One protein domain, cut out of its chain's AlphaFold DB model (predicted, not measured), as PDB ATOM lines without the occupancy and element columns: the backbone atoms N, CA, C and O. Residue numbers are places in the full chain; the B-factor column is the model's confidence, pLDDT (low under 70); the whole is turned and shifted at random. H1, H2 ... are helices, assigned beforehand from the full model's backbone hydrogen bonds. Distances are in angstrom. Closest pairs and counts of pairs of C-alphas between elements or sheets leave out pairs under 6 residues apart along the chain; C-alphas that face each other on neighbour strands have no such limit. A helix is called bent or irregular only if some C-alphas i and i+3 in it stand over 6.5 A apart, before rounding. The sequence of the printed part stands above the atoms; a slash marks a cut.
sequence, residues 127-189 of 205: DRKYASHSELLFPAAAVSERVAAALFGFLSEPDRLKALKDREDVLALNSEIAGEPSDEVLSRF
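What this domain is: This is residues 127 to 189 of the 205 residues of the protein "Possible monooxygenase" of Hoyosella subflava (strain DSM 45089 / JCM 17490 / NBRC 109087 / DQS3-9A1) (UniProt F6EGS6). Two helices, H1 and H4, pack side by side as a pair, and H2 folds back from the end of H1 so that H1 and H2 make a V, with the start of H2 also packed on the end of H4. Short H3 lies in the stretch that crosses the open side of this V, from the end of H2 to the start of H4, while H5 packs crosswise on H1 and H4. The printed part has 63 residues with five named helices, in the order H1, H2, H3, H4, H5, and no named strand; the class is all helix. It is compact, with a radius of gyration of the C-alphas of 10.6 A, and rounded, spanning 26 by 22 by 17 A.

How they stand to each other: H1, residues 128 to 143, touches three helices. One is H2, residues 145 to 156, with which it forms a helical hairpin at a steep tilt of 43 degrees, opposite ways. H1 touches H2 with residues 137 to 142 alone, and H2 touches H1 with residues 147 to 151 alone; the closest C-alphas of the two, those of Ala 141 and Ala 148, are 4.0 A apart. H3, residues 159 to 162, is close to H2 but not clearly touching, with the C-alphas of Phe 154 and Arg 160 closest at 6.4 A; it is apart from H1. H4, residues 167 to 178, touches H1 at a shallow tilt of 21 degrees, the same way, with the C-alphas of Ser 132 and Arg 167 closest at 5.9 A. Residues 174 to 178 of H4 also touch residues 146 to 150 of H2, at a steep tilt of 63 degrees, opposite ways; the C-alphas of Val 147 and Ile 177 are closest at 6.1 A. H5, residues 182 to 187, touches H4 about perpendicular, at 83 degrees, with the C-alphas of Ser 175 and Ser 182 closest at 4.7 A. H5 touches residues 136 to 143 of H1 at a steep tilt of 70.0 degrees, only just short of about perpendicular; the C-alphas of Ala 140 and Leu 186 are closest at 5.3 A. Every O i to N i+4 pair is within hydrogen-bond range in H4 and H5, against 7 of 12 in H1 and 6 of 8 in H2, and H3 is too short for such a pair.

Where its parts are: H1 begins at C-alpha 128, at (206.734, -44.637, 197.305), and is 23.5 A long. It is irregular, with C-alphas 129 and 132 8.1 A apart, and has a kink of 33 degrees near residue 135. H2 is 16.8 A long, H3 has four residues, and H4 runs 16.4 A from C-alpha 167, at (213.236, -32.933, 196.124). H5, six residues, ends at C-alpha 187, at (229.043, -37.340, 195.861).

The domain as a whole: The two C-alphas farthest apart, those of Asp 159 and Arg 188, are 28.5 A from each other. The printed part has no cut, and the four links are tight. The mean pLDDT of the printed part is 97.1, and no printed residue is under 70.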
ATOM      1  N   ASP A 127     207.983 -46.159 201.709       97.00
ATOM      2  CA  ASP A 127     206.767 -45.850 200.962       97.00
ATOM      3  C   ASP A 127     207.084 -44.984 199.732       97.00
ATOM      4  O   ASP A 127     207.820 -43.998 199.810       97.00
ATOM      5  N   ARG A 128     206.479 -45.316 198.585       97.06
ATOM      6  CA  ARG A 128     206.734 -44.637 197.305       97.06
ATOM      7  C   ARG A 128     206.499 -43.124 197.364       97.06
ATOM      8  O   ARG A 128     207.148 -42.398 196.614       97.06
ATOM      9  N   LYS A 129     205.609 -42.642 198.242       96.06
ATOM     10  CA  LYS A 129     205.390 -41.204 198.482       96.06
ATOM     11  C   LYS A 129     206.690 -40.470 198.833       96.06
ATOM     12  O   LYS A 129     206.853 -39.322 198.440       96.06
ATOM     13  N   TYR A 130     207.599 -41.142 199.534       97.69
ATOM     14  CA  TYR A 130     208.845 -40.586 200.051       97.69
ATOM     15  C   TYR A 130     210.082 -41.047 199.276       97.69
ATOM     16  O   TYR A 130     211.194 -40.887 199.763       97.69
ATOM     17  N   ALA A 131     209.926 -41.587 198.062       97.00
ATOM     18  CA  ALA A 131     211.050 -42.122 197.292       97.00
ATOM     19  C   ALA A 131     212.194 -41.105 197.114       97.00
ATOM     20  O   ALA A 131     213.348 -41.444 197.356       97.00
ATOM     21  N   SER A 132     211.881 -39.850 196.764       97.25
ATOM     22  CA  SER A 132     212.896 -38.795 196.624       97.25
ATOM     23  C   SER A 132     213.520 -38.395 197.961       97.25
ATOM     24  O   SER A 132     214.723 -38.167 198.019       97.25
ATOM     25  N   HIS A 133     212.740 -38.348 199.043       98.12
ATOM     26  CA  HIS A 133     213.264 -38.104 200.388       98.12
ATOM     27  C   HIS A 133     214.240 -39.202 200.794       98.12
ATOM     28  O   HIS A 133     215.347 -38.902 201.227       98.12
ATOM     29  N   SER A 134     213.866 -40.468 200.600       96.88
ATOM     30  CA  SER A 134     214.709 -41.614 200.928       96.88
ATOM     31  C   SER A 134     215.995 -41.640 200.098       96.88
ATOM     32  O   SER A 134     217.071 -41.847 200.654       96.88
ATOM     33  N   GLU A 135     215.898 -41.376 198.790       96.25
ATOM     34  CA  GLU A 135     217.034 -41.309 197.855       96.25
ATOM     35  C   GLU A 135     218.069 -40.244 198.252       96.25
ATOM     36  O   GLU A 135     219.246 -40.387 197.943       96.25
ATOM     37  N   LEU A 136     217.654 -39.180 198.941       98.06
ATOM     38  CA  LEU A 136     218.514 -38.034 199.241       98.06
ATOM     39  C   LEU A 136     218.959 -37.974 200.702       98.06
ATOM     40  O   LEU A 136     220.091 -37.586 200.982       98.06
ATOM     41  N   LEU A 137     218.093 -38.347 201.643       97.81
ATOM     42  CA  LEU A 137     218.393 -38.277 203.072       97.81
ATOM     43  C   LEU A 137     219.289 -39.429 203.521       97.81
ATOM     44  O   LEU A 137     220.253 -39.190 204.239       97.81
ATOM     45  N   PHE A 138     219.003 -40.670 203.113       97.00
ATOM     46  CA  PHE A 138     219.750 -41.833 203.610       97.00
ATOM     47  C   PHE A 138     221.193 -41.874 203.087       97.00
ATOM     48  O   PHE A 138     222.098 -42.067 203.901       97.00
ATOM     49  N   PRO A 139     221.460 -41.640 201.786       96.88
ATOM     50  CA  PRO A 139     222.830 -41.533 201.293       96.88
ATOM     51  C   PRO A 139     223.620 -40.399 201.944       96.88
ATOM     52  O   PRO A 139     224.755 -40.613 202.359       96.88
ATOM     53  N   ALA A 140     223.014 -39.216 202.102       98.00
ATOM     54  CA  ALA A 140     223.664 -38.095 202.775       98.00
ATOM     55  C   ALA A 140     223.937 -38.401 204.258       98.00
ATOM     56  O   ALA A 140     225.034 -38.141 204.747       98.00
ATOM     57  N   ALA A 141     222.985 -39.019 204.961       97.56
ATOM     58  CA  ALA A 141     223.157 -39.471 206.340       97.56
ATOM     59  C   ALA A 141     224.295 -40.494 206.486       97.56
ATOM     60  O   ALA A 141     225.034 -40.452 207.464       97.56
ATOM     61  N   ALA A 142     224.489 -41.378 205.506       95.56
ATOM     62  CA  ALA A 142     225.558 -42.375 205.548       95.56
ATOM     63  C   ALA A 142     226.976 -41.769 205.488       95.56
ATOM     64  O   ALA A 142     227.936 -42.445 205.850       95.56
ATOM     65  N   VAL A 143     227.119 -40.511 205.053       96.50
ATOM     66  CA  VAL A 143     228.415 -39.814 204.921       96.50
ATOM     67  C   VAL A 143     228.496 -38.494 205.691       96.50
ATOM     68  O   VAL A 143     229.527 -37.824 205.657       96.50
ATOM     69  N   SER A 144     227.434 -38.112 206.401       97.75
ATOM     70  CA  SER A 144     227.372 -36.903 207.219       97.75
ATOM     71  C   SER A 144     226.632 -37.181 208.521       97.75
ATOM     72  O   SER A 144     225.409 -37.326 208.545       97.75
ATOM     73  N   GLU A 145     227.371 -37.191 209.632       97.50
ATOM     74  CA  GLU A 145     226.817 -37.412 210.974       97.50
ATOM     75  C   GLU A 145     225.737 -36.377 211.330       97.50
ATOM     76  O   GLU A 145     224.734 -36.707 211.957       97.50
ATOM     77  N   ARG A 146     225.889 -35.129 210.864       98.00
ATOM     78  CA  ARG A 146     224.902 -34.060 211.077       98.00
ATOM     79  C   ARG A 146     223.578 -34.371 210.378       98.00
ATOM     80  O   ARG A 146     222.518 -34.207 210.979       98.00
ATOM     81  N   VAL A 147     223.638 -34.852 209.134       98.06
ATOM     82  CA  VAL A 147     222.443 -35.260 208.379       98.06
ATOM     83  C   VAL A 147     221.842 -36.534 208.971       98.06
ATOM     84  O   VAL A 147     220.624 -36.617 209.107       98.06
ATOM     85  N   ALA A 148     222.665 -37.489 209.416       98.06
ATOM     86  CA  ALA A 148     222.188 -38.678 210.122       98.06
ATOM     87  C   ALA A 148     221.419 -38.317 211.398       98.06
ATOM     88  O   ALA A 148     220.298 -38.785 211.595       98.06
ATOM     89  N   ALA A 149     221.979 -37.438 212.231       97.81
ATOM     90  CA  ALA A 149     221.320 -36.954 213.439       97.81
ATOM     91  C   ALA A 149     219.984 -36.264 213.122       97.81
ATOM     92  O   ALA A 149     219.001 -36.468 213.832       97.81
ATOM     93  N   ALA A 150     219.918 -35.493 212.035       97.06
ATOM     94  CA  ALA A 150     218.687 -34.845 211.602       97.06
ATOM     95  C   ALA A 150     217.624 -35.830 211.099       97.06
ATOM     96  O   ALA A 150     216.461 -35.712 211.485       97.06
ATOM     97  N   LEU A 151     218.024 -36.825 210.300       97.69
ATOM     98  CA  LEU A 151     217.141 -37.886 209.818       97.69
ATOM     99  C   LEU A 151     216.560 -38.692 210.988       97.69
ATOM    100  O   LEU A 151     215.350 -38.909 211.045       97.69
ATOM    101  N   PHE A 152     217.393 -39.080 211.960       96.06
ATOM    102  CA  PHE A 152     216.921 -39.703 213.203       96.06
ATOM    103  C   PHE A 152     216.056 -38.749 214.037       96.06
ATOM    104  O   PHE A 152     215.104 -39.184 214.685       96.06
ATOM    105  N   GLY A 153     216.335 -37.446 213.984       96.94
ATOM    106  CA  GLY A 153     215.547 -36.399 214.627       96.94
ATOM    107  C   GLY A 153     214.073 -36.392 214.213       96.94
ATOM    108  O   GLY A 153     213.229 -36.039 215.035       96.94
ATOM    109  N   PHE A 154     213.729 -36.864 213.009       97.06
ATOM    110  CA  PHE A 154     212.330 -37.022 212.589       97.06
ATOM    111  C   PHE A 154     211.550 -38.032 213.437       97.06
ATOM    112  O   PHE A 154     210.338 -37.905 213.562       97.06
ATOM    113  N   LEU A 155     212.208 -39.008 214.067       96.31
ATOM    114  CA  LEU A 155     211.523 -39.925 214.984       96.31
ATOM    115  C   LEU A 155     211.045 -39.194 216.250       96.31
ATOM    116  O   LEU A 155     209.968 -39.489 216.767       96.31
ATOM    117  N   SER A 156     211.818 -38.210 216.717       95.50
ATOM    118  CA  SER A 156     211.502 -37.388 217.891       95.50
ATOM    119  C   SER A 156     210.544 -36.244 217.559       95.50
ATOM    120  O   SER A 156     209.577 -36.008 218.293       95.50
ATOM    121  N   GLU A 157     210.797 -35.560 216.444       95.31
ATOM    122  CA  GLU A 157     210.091 -34.371 215.958       95.31
ATOM    123  C   GLU A 157     209.541 -34.614 214.542       95.31
ATOM    124  O   GLU A 157     210.069 -34.085 213.557       95.31
ATOM    125  N   PRO A 158     208.482 -35.429 214.411       96.44
ATOM    126  CA  PRO A 158     208.026 -35.906 213.114       96.44
ATOM    127  C   PRO A 158     207.448 -34.812 212.214       96.44
ATOM    128  O   PRO A 158     207.503 -34.942 210.992       96.44
ATOM    129  N   ASP A 159     206.950 -33.706 212.775       95.38
ATOM    130  CA  ASP A 159     206.409 -32.591 211.987       95.38
ATOM    131  C   ASP A 159     207.439 -31.945 211.063       95.38
ATOM    132  O   ASP A 159     207.069 -31.392 210.028       95.38
ATOM    133  N   ARG A 160     208.737 -32.067 211.373       95.38
ATOM    134  CA  ARG A 160     209.811 -31.562 210.506       95.38
ATOM    135  C   ARG A 160     209.767 -32.189 209.112       95.38
ATOM    136  O   ARG A 160     210.077 -31.510 208.139       95.38
ATOM    137  N   LEU A 161     209.310 -33.439 208.988       96.62
ATOM    138  CA  LEU A 161     209.142 -34.090 207.687       96.62
ATOM    139  C   LEU A 161     208.063 -33.406 206.834       96.62
ATOM    140  O   LEU A 161     208.195 -33.354 205.615       96.62
ATOM    141  N   LYS A 162     207.006 -32.849 207.445       93.19
ATOM    142  CA  LYS A 162     205.901 -32.193 206.714       93.19
ATOM    143  C   LYS A 162     206.348 -30.915 205.996       93.19
ATOM    144  O   LYS A 162     205.672 -30.484 205.064       93.19
ATOM    145  N   ALA A 163     207.467 -30.321 206.415       93.44
ATOM    146  CA  ALA A 163     208.065 -29.178 205.734       93.44
ATOM    147  C   ALA A 163     208.725 -29.563 204.399       93.44
ATOM    148  O   ALA A 163     208.862 -28.700 203.540       93.44
ATOM    149  N   LEU A 164     209.087 -30.838 204.214       96.75
ATOM    150  CA  LEU A 164     209.767 -31.341 203.024       96.75
ATOM    151  C   LEU A 164     208.736 -31.889 202.040       96.75
ATOM    152  O   LEU A 164     208.286 -33.032 202.161       96.75
ATOM    153  N   LYS A 165     208.330 -31.081 201.070       95.81
ATOM    154  CA  LYS A 165     207.268 -31.427 200.120       95.81
ATOM    155  C   LYS A 165     207.821 -32.132 198.895       95.81
ATOM    156  O   LYS A 165     207.159 -33.015 198.354       95.81
ATOM    157  N   ASP A 166     209.027 -31.768 198.485       96.62
ATOM    158  CA  ASP A 166     209.639 -32.268 197.264       96.62
ATOM    159  C   ASP A 166     211.164 -32.428 197.381       96.62
ATOM    160  O   ASP A 166     211.761 -32.347 198.455       96.62
ATOM    161  N   ARG A 167     211.791 -32.737 196.245       98.00
ATOM    162  CA  ARG A 167     213.236 -32.933 196.124       98.00
ATOM    163  C   ARG A 167     214.034 -31.675 196.471       98.00
ATOM    164  O   ARG A 167     215.113 -31.814 197.040       98.00
ATOM    165  N   GLU A 168     213.551 -30.489 196.111       98.19
ATOM    166  CA  GLU A 168     214.277 -29.238 196.347       98.19
ATOM    167  C   GLU A 168     214.352 -28.946 197.844       98.19
ATOM    168  O   GLU A 168     215.439 -28.655 198.346       98.19
ATOM    169  N   ASP A 169     213.252 -29.157 198.572       98.12
ATOM    170  CA  ASP A 169     213.225 -29.005 200.030       98.12
ATOM    171  C   ASP A 169     214.239 -29.930 200.725       98.12
ATOM    172  O   ASP A 169     214.938 -29.527 201.656       98.12
ATOM    173  N   VAL A 170     214.358 -31.180 200.265       98.31
ATOM    174  CA  VAL A 170     215.291 -32.157 200.851       98.31
ATOM    175  C   VAL A 170     216.748 -31.789 200.559       98.31
ATOM    176  O   VAL A 170     217.603 -31.899 201.438       98.31
ATOM    177  N   LEU A 171     217.050 -31.326 199.341       98.50
ATOM    178  CA  LEU A 171     218.392 -30.852 198.988       98.50
ATOM    179  C   LEU A 171     218.770 -29.591 199.775       98.50
ATOM    180  O   LEU A 171     219.913 -29.477 200.227       98.50
ATOM    181  N   ALA A 172     217.826 -28.668 199.959       98.38
ATOM    182  CA  ALA A 172     218.018 -27.479 200.781       98.38
ATOM    183  C   ALA A 172     218.310 -27.856 202.239       98.38
ATOM    184  O   ALA A 172     219.309 -27.395 202.791       98.38
ATOM    185  N   LEU A 173     217.521 -28.771 202.817       97.75
ATOM    186  CA  LEU A 173     217.739 -29.270 204.174       97.75
ATOM    187  C   LEU A 173     219.120 -29.919 204.329       97.75
ATOM    188  O   LEU A 173     219.854 -29.595 205.259       97.75
ATOM    189  N   ASN A 174     219.496 -30.822 203.418       98.25
ATOM    190  CA  ASN A 174     220.817 -31.452 203.443       98.25
ATOM    191  C   ASN A 174     221.932 -30.403 203.414       98.25
ATOM    192  O   ASN A 174     222.892 -30.516 204.176       98.25
ATOM    193  N   SER A 175     221.785 -29.379 202.566       98.56
ATOM    194  CA  SER A 175     222.804 -28.340 202.412       98.56
ATOM    195  C   SER A 175     222.934 -27.482 203.672       98.56
ATOM    196  O   SER A 175     224.038 -27.225 204.151       98.56
ATOM    197  N   GLU A 176     221.800 -27.081 204.252       98.25
ATOM    198  CA  GLU A 176     221.744 -26.330 205.509       98.25
ATOM    199  C   GLU A 176     222.400 -27.113 206.654       98.25
ATOM    200  O   GLU A 176     223.247 -26.591 207.384       98.25
ATOM    201  N   ILE A 177     222.035 -28.388 206.801       97.69
ATOM    202  CA  ILE A 177     222.481 -29.219 207.919       97.69
ATOM    203  C   ILE A 177     223.946 -29.604 207.782       97.69
ATOM    204  O   ILE A 177     224.652 -29.618 208.792       97.69
ATOM    205  N   ALA A 178     224.417 -29.911 206.575       97.69
ATOM    206  CA  ALA A 178     225.820 -30.226 206.338       97.69
ATOM    207  C   ALA A 178     226.710 -28.972 206.411       97.69
ATOM    208  O   ALA A 178     227.838 -29.053 206.897       97.69
ATOM    209  N   GLY A 179     226.184 -27.806 206.023       97.94
ATOM    210  CA  GLY A 179     226.950 -26.564 205.888       97.94
ATOM    211  C   GLY A 179     227.734 -26.474 204.573       97.94
ATOM    212  O   GLY A 179     228.683 -25.700 204.484       97.94
ATOM    213  N   GLU A 180     227.352 -27.268 203.576       97.88
ATOM    214  CA  GLU A 180     227.962 -27.361 202.247       97.88
ATOM    215  C   GLU A 180     226.911 -27.846 201.230       97.88
ATOM    216  O   GLU A 180     225.869 -28.353 201.650       97.88
ATOM    217  N   PRO A 181     227.125 -27.701 199.912       98.31
ATOM    218  CA  PRO A 181     226.147 -28.118 198.908       98.31
ATOM    219  C   PRO A 181     225.775 -29.611 198.995       98.31
ATOM    220  O   PRO A 181     226.634 -30.483 199.122       98.31
ATOM    221  N   SER A 182     224.478 -29.928 198.913       97.88
ATOM    222  CA  SER A 182     223.974 -31.310 199.026       97.88
ATOM    223  C   SER A 182     224.556 -32.260 197.971       97.88
ATOM    224  O   SER A 182     224.782 -33.432 198.259       97.88
ATOM    225  N   ASP A 183     224.842 -31.779 196.760       97.50
ATOM    226  CA  ASP A 183     225.510 -32.557 195.712       97.50
ATOM    227  C   ASP A 183     226.944 -32.946 196.099       97.50
ATOM    228  O   ASP A 183     227.345 -34.088 195.861       97.50
ATOM    229  N   GLU A 184     227.687 -32.063 196.775       97.94
ATOM    230  CA  GLU A 184     229.008 -32.387 197.323       97.94
ATOM    231  C   GLU A 184     228.917 -33.456 198.418       97.94
ATOM    232  O   GLU A 184     229.691 -34.416 198.395       97.94
ATOM    233  N   VAL A 185     227.938 -33.357 199.328       97.94
ATOM    234  CA  VAL A 185     227.693 -34.385 200.358       97.94
ATOM    235  C   VAL A 185     227.376 -35.730 199.706       97.94
ATOM    236  O   VAL A 185     228.021 -36.736 199.999       97.94
ATOM    237  N   LEU A 186     226.404 -35.750 198.790       97.69
ATOM    238  CA  LEU A 186     225.935 -36.962 198.121       97.69
ATOM    239  C   LEU A 186     227.020 -37.606 197.254       97.69
ATOM    240  O   LEU A 186     227.066 -38.830 197.164       97.69
ATOM    241  N   SER A 187     227.930 -36.818 196.669       97.19
ATOM    242  CA  SER A 187     229.043 -37.340 195.861       97.19
ATOM    243  C   SER A 187     229.992 -38.262 196.639       97.19
ATOM    244  O   SER A 187     230.681 -39.086 196.038       97.19
ATOM    245  N   ARG A 188     230.020 -38.149 197.976       96.38
ATOM    246  CA  ARG A 188     230.841 -38.989 198.863       96.38
ATOM    247  C   ARG A 188     230.198 -40.335 199.158       96.38
ATOM    248  O   ARG A 188     230.886 -41.240 199.629       96.38
ATOM    249  N   PHE A 189     228.891 -40.468 198.936       95.88
ATOM    250  CA  PHE A 189     228.198 -41.716 199.192       95.88
ATOM    251  C   PHE A 189     228.616 -42.772 198.173       95.88
ATOM    252  O   PHE A 189     228.439 -42.617 196.965       95.88
TER     253      PHE A 189